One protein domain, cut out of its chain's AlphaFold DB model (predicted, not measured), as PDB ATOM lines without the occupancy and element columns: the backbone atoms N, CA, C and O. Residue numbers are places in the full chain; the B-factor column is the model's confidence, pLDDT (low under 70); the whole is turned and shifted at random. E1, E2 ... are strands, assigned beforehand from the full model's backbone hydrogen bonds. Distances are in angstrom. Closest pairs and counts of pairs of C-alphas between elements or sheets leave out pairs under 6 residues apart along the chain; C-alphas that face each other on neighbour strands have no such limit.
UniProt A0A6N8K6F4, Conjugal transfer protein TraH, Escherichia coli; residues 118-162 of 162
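Overview. This is residues 118 to 162 of the 162 residues of the protein "Conjugal transfer protein TraH" of Escherichia coli (UniProt A0A6N8K6F4). The model has little regular structure: a small two-stranded hairpin, E1 then E2, with a long loop, residues 118 to 141, arching past the E1 side before it leads into E1, and a tail, residues 154 to 162, after E2. The printed part has 45 residues, no named helix and two antiparallel strands, order E1 - E2; the class is all strand, with only 8 residues in named elements. It is only just compact, close to loose, with a radius of gyration of the C-alphas of 11.1 A and spans of 27 by 20 by 16 A.

Arrangement. E1, residues 142 to 145, and E2, residues 150 to 153, form an antiparallel hairpin at 163 degrees. C-alphas 145 and 150 face each other at 4.3 A. N 151 and O 144 are within hydrogen-bond range at 2.8 A, as are N 153 and O 142 at 2.9 A.

Along the chain. E1 begins at C-alpha 142 (129.401, 131.506, 159.149) and measures 10.4 A; E2, 10.5 A, ends at C-alpha 153 (131.381, 127.097, 157.268).

Size, cuts and confidence. The C-alphas farthest apart, of Gly 123 and Asp 135, are 29.6 A apart. The printed part has no cut, and the link E1 to E2 is tight. pLDDT is under 70 at residues 118 to 120, 122 to 125 and 156 to 162.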
ATOM      1  N   PHE A 118     130.664 128.192 141.907       62.66
ATOM      2  CA  PHE A 118     130.367 127.230 142.964       62.66
ATOM      3  C   PHE A 118     129.350 127.852 143.933       62.66
ATOM      4  O   PHE A 118     129.562 128.996 144.372       62.66
ATOM      5  N   PRO A 119     128.234 127.162 144.243       63.97
ATOM      6  CA  PRO A 119     127.337 127.652 145.274       63.97
ATOM      7  C   PRO A 119     128.185 127.835 146.538       63.97
ATOM      8  O   PRO A 119     129.025 126.985 146.831       63.97
ATOM      9  N   CYS A 120     128.020 128.968 147.231       69.94
ATOM     10  CA  CYS A 120     128.831 129.375 148.394       69.94
ATOM     11  C   CYS A 120     130.165 130.108 148.113       69.94
ATOM     12  O   CYS A 120     131.110 129.990 148.895       69.94
ATOM     13  N   THR A 121     130.256 130.922 147.056       72.12
ATOM     14  CA  THR A 121     131.332 131.929 146.929       72.12
ATOM     15  C   THR A 121     131.000 133.212 147.704       72.12
ATOM     16  O   THR A 121     129.840 133.623 147.781       72.12
ATOM     17  N   ASP A 122     132.017 133.872 148.272       65.50
ATOM     18  CA  ASP A 122     131.855 135.075 149.115       65.50
ATOM     19  C   ASP A 122     131.278 136.297 148.364       65.50
ATOM     20  O   ASP A 122     130.876 137.277 148.985       65.50
ATOM     21  N   GLY A 123     131.193 136.235 147.030       61.16
ATOM     22  CA  GLY A 123     130.642 137.283 146.163       61.16
ATOM     23  C   GLY A 123     129.152 137.145 145.822       61.16
ATOM     24  O   GLY A 123     128.678 137.875 144.956       61.16
ATOM     25  N   GLY A 124     128.424 136.213 146.452       63.12
ATOM     26  CA  GLY A 124     127.002 135.937 146.184       63.12
ATOM     27  C   GLY A 124     126.107 135.924 147.428       63.12
ATOM     28  O   GLY A 124     125.076 135.258 147.426       63.12
ATOM     29  N   ILE A 125     126.518 136.597 148.507       66.38
ATOM     30  CA  ILE A 125     125.785 136.627 149.781       66.38
ATOM     31  C   ILE A 125     124.519 137.480 149.626       66.38
ATOM     32  O   ILE A 125     124.615 138.694 149.465       66.38
ATOM     33  N   ILE A 126     123.338 136.856 149.704       71.06
ATOM     34  CA  ILE A 126     122.045 137.561 149.694       71.06
ATOM     35  C   ILE A 126     121.523 137.746 151.120       71.06
ATOM     36  O   ILE A 126     121.029 138.818 151.464       71.06
ATOM     37  N   ASN A 127     121.664 136.728 151.973       77.25
ATOM     38  CA  ASN A 127     121.163 136.768 153.343       77.25
ATOM     39  C   ASN A 127     122.105 136.045 154.318       77.25
ATOM     40  O   ASN A 127     122.524 134.915 154.079       77.25
ATOM     41  N   GLY A 128     122.438 136.717 155.425       81.31
ATOM     42  CA  GLY A 128     123.302 136.211 156.500       81.31
ATOM     43  C   GLY A 128     122.658 136.253 157.890       81.31
ATOM     44  O   GLY A 128     123.332 136.010 158.889       81.31
ATOM     45  N   HIS A 129     121.364 136.572 157.993       85.62
ATOM     46  CA  HIS A 129     120.664 136.729 159.273       85.62
ATOM     47  C   HIS A 129     120.134 135.396 159.814       85.62
ATOM     48  O   HIS A 129     118.935 135.215 160.021       85.62
ATOM     49  N   TYR A 130     121.042 134.456 160.059       87.31
ATOM     50  CA  TYR A 130     120.714 133.144 160.606       87.31
ATOM     51  C   TYR A 130     120.849 133.118 162.130       87.31
ATOM     52  O   TYR A 130     121.768 133.698 162.707       87.31
ATOM     53  N   GLN A 131     119.930 132.414 162.789       89.88
ATOM     54  CA  GLN A 131     119.964 132.171 164.230       89.88
ATOM     55  C   GLN A 131     120.235 130.690 164.490       89.88
ATOM     56  O   GLN A 131     119.601 129.822 163.893       89.88
ATOM     57  N   LEU A 132     121.169 130.405 165.396       87.94
ATOM     58  CA  LEU A 132     121.563 129.049 165.770       87.94
ATOM     59  C   LEU A 132     121.075 128.731 167.185       87.94
ATOM     60  O   LEU A 132     121.160 129.565 168.090       87.94
ATOM     61  N   LYS A 133     120.585 127.508 167.388       90.25
ATOM     62  CA  LYS A 133     120.133 127.005 168.688       90.25
ATOM     63  C   LYS A 133     120.595 125.561 168.858       90.25
ATOM     64  O   LYS A 133     120.409 124.760 167.953       90.25
ATOM     65  N   GLY A 134     121.150 125.232 170.023       87.56
ATOM     66  CA  GLY A 134     121.668 123.895 170.324       87.56
ATOM     67  C   GLY A 134     123.038 123.947 170.993       87.56
ATOM     68  O   GLY A 134     123.396 124.964 171.594       87.56
ATOM     69  N   ASP A 135     123.785 122.848 170.888       84.56
ATOM     70  CA  ASP A 135     125.153 122.774 171.392       84.56
ATOM     71  C   ASP A 135     126.080 123.677 170.569       84.56
ATOM     72  O   ASP A 135     126.198 123.542 169.351       84.56
ATOM     73  N   LYS A 136     126.754 124.603 171.254       84.50
ATOM     74  CA  LYS A 136     127.678 125.560 170.640       84.50
ATOM     75  C   LYS A 136     128.934 124.889 170.081       84.50
ATOM     76  O   LYS A 136     129.606 125.499 169.253       84.50
ATOM     77  N   SER A 137     129.255 123.667 170.515       81.88
ATOM     78  CA  SER A 137     130.434 122.917 170.064       81.88
ATOM     79  C   SER A 137     130.427 122.616 168.558       81.88
ATOM     80  O   SER A 137     131.497 122.541 167.954       81.88
ATOM     81  N   ILE A 138     129.239 122.539 167.945       82.69
ATOM     82  CA  ILE A 138     129.023 122.210 166.523       82.69
ATOM     83  C   ILE A 138     128.548 123.401 165.681       82.69
ATOM     84  O   ILE A 138     128.176 123.238 164.517       82.69
ATOM     85  N   PHE A 139     128.512 124.607 166.252       86.88
ATOM     86  CA  PHE A 139     128.023 125.770 165.517       86.88
ATOM     87  C   PHE A 139     128.968 126.113 164.354       86.88
ATOM     88  O   PHE A 139     130.177 126.237 164.581       86.88
ATOM     89  N   PRO A 140     128.445 126.313 163.127       87.56
ATOM     90  CA  PRO A 140     129.223 126.936 162.065       87.56
ATOM     91  C   PRO A 140     129.595 128.364 162.474       87.56
ATOM     92  O   PRO A 140     128.820 129.059 163.134       87.56
ATOM     93  N   TYR A 141     130.771 128.829 162.058       86.94
ATOM     94  CA  TYR A 141     131.188 130.211 162.307       86.94
ATOM     95  C   TYR A 141     130.568 131.193 161.304       86.94
ATOM     96  O   TYR A 141     130.551 132.397 161.556       86.94
ATOM     97  N   GLN A 142     130.065 130.697 160.168       87.25
ATOM     98  CA  GLN A 142     129.401 131.506 159.149       87.25
ATOM     99  C   GLN A 142     128.275 130.707 158.489       87.25
ATOM    100  O   GLN A 142     128.490 129.567 158.076       87.25
ATOM    101  N   VAL A 143     127.098 131.323 158.367       89.19
ATOM    102  CA  VAL A 143     125.947 130.788 157.626       89.19
ATOM    103  C   VAL A 143     125.386 131.888 156.741       89.19
ATOM    104  O   VAL A 143     125.197 133.014 157.203       89.19
ATOM    105  N   TRP A 144     125.146 131.572 155.475       88.69
ATOM    106  CA  TRP A 144     124.540 132.494 154.520       88.69
ATOM    107  C   TRP A 144     123.840 131.734 153.397       88.69
ATOM    108  O   TRP A 144     124.041 130.533 153.240       88.69
ATOM    109  N   ASP A 145     123.043 132.423 152.592       85.12
ATOM    110  CA  ASP A 145     122.456 131.861 151.378       85.12
ATOM    111  C   ASP A 145     122.557 132.814 150.181       85.12
ATOM    112  O   ASP A 145     122.817 134.016 150.326       85.12
ATOM    113  N   ASN A 146     122.374 132.241 148.991       83.62
ATOM    114  CA  ASN A 146     122.292 132.954 147.716       83.62
ATOM    115  C   ASN A 146     120.898 132.837 147.062       83.62
ATOM    116  O   ASN A 146     120.782 132.971 145.844       83.62
ATOM    117  N   GLY A 147     119.850 132.539 147.842       77.12
ATOM    118  CA  GLY A 147     118.482 132.321 147.355       77.12
ATOM    119  C   GLY A 147     118.201 130.956 146.702       77.12
ATOM    120  O   GLY A 147     117.033 130.605 146.552       77.12
ATOM    121  N   GLU A 148     119.228 130.173 146.349       81.31
ATOM    122  CA  GLU A 148     119.090 128.797 145.824       81.31
ATOM    123  C   GLU A 148     119.689 127.766 146.801       81.31
ATOM    124  O   GLU A 148     119.100 126.713 147.041       81.31
ATOM    125  N   PHE A 149     120.831 128.090 147.414       82.69
ATOM    126  CA  PHE A 149     121.568 127.224 148.332       82.69
ATOM    127  C   PHE A 149     121.869 127.933 149.654       82.69
ATOM    128  O   PHE A 149     122.242 129.109 149.669       82.69
ATOM    129  N   THR A 150     121.784 127.184 150.756       86.81
ATOM    130  CA  THR A 150     122.273 127.601 152.078       86.81
ATOM    131  C   THR A 150     123.658 127.016 152.324       86.81
ATOM    132  O   THR A 150     123.897 125.823 152.152       86.81
ATOM    133  N   CYS A 151     124.566 127.876 152.756       87.88
ATOM    134  CA  CYS A 151     125.985 127.630 152.906       87.88
ATOM    135  C   CYS A 151     126.382 127.781 154.369       87.88
ATOM    136  O   CYS A 151     125.971 128.727 155.039       87.88
ATOM    137  N   MET A 152     127.207 126.860 154.862       88.31
ATOM    138  CA  MET A 152     127.683 126.851 156.243       88.31
ATOM    139  C   MET A 152     129.184 126.569 156.259       88.31
ATOM    140  O   MET A 152     129.661 125.697 155.532       88.31
ATOM    141  N   ARG A 153     129.941 127.309 157.074       86.12
ATOM    142  CA  ARG A 153     131.381 127.097 157.268       86.12
ATOM    143  C   ARG A 153     131.685 126.783 158.724       86.12
ATOM    144  O   ARG A 153     131.269 127.509 159.626       86.12
ATOM    145  N   TRP A 154     132.475 125.739 158.929       86.44
ATOM    146  CA  TRP A 154     133.021 125.342 160.223       86.44
ATOM    147  C   TRP A 154     134.518 125.593 160.251       86.44
ATOM    148  O   TRP A 154     135.183 125.651 159.216       86.44
ATOM    149  N   THR A 155     135.064 125.738 161.452       78.06
ATOM    150  CA  THR A 155     136.516 125.680 161.596       78.06
ATOM    151  C   THR A 155     136.966 124.241 161.327       78.06
ATOM    152  O   THR A 155     136.259 123.302 161.683       78.06
ATOM    153  N   ASN A 156     138.143 124.042 160.725       65.25
ATOM    154  CA  ASN A 156     138.670 122.722 160.318       65.25
ATOM    155  C   ASN A 156     138.875 121.700 161.470       65.25
ATOM    156  O   ASN A 156     139.538 120.686 161.273       65.25
ATOM    157  N   LYS A 157     138.389 121.971 162.689       59.91
ATOM    158  CA  LYS A 157     138.595 121.165 163.902       59.91
ATOM    159  C   LYS A 157     137.297 120.768 164.623       59.91
ATOM    160  O   LYS A 157     137.370 120.363 165.778       59.91
ATOM    161  N   GLN A 158     136.130 120.899 163.992       62.97
ATOM    162  CA  GLN A 158     134.847 120.515 164.594       62.97
ATOM    163  C   GLN A 158     134.242 119.311 163.869       62.97
ATOM    164  O   GLN A 158     134.345 119.205 162.647       62.97
ATOM    165  N   GLU A 159     133.624 118.405 164.628       62.19
ATOM    166  CA  GLU A 159     132.799 117.340 164.059       62.19
ATOM    167  C   GLU A 159     131.601 117.970 163.342       62.19
ATOM    168  O   GLU A 159     130.904 118.823 163.898       62.19
ATOM    169  N   ILE A 160     131.399 117.586 162.082       66.12
ATOM    170  CA  ILE A 160     130.288 118.079 161.271       66.12
ATOM    171  C   ILE A 160     129.039 117.287 161.680       66.12
ATOM    172  O   ILE A 160     129.077 116.054 161.627       66.12
ATOM    173  N   PRO A 161     127.947 117.950 162.097       63.19
ATOM    174  CA  PRO A 161     126.703 117.262 162.423       63.19
ATOM    175  C   PRO A 161     126.085 116.626 161.167       63.19
ATOM    176  O   PRO A 161     126.189 117.186 160.074       63.19
ATOM    177  N   VAL A 162     125.459 115.458 161.340       60.75
ATOM    178  CA  VAL A 162     124.711 114.734 160.293       60.75
ATOM    179  C   VAL A 162     123.291 115.252 160.118       60.75
ATOM    180  O   VAL A 162     122.685 115.673 161.130       60.75
TER     181      VAL A 162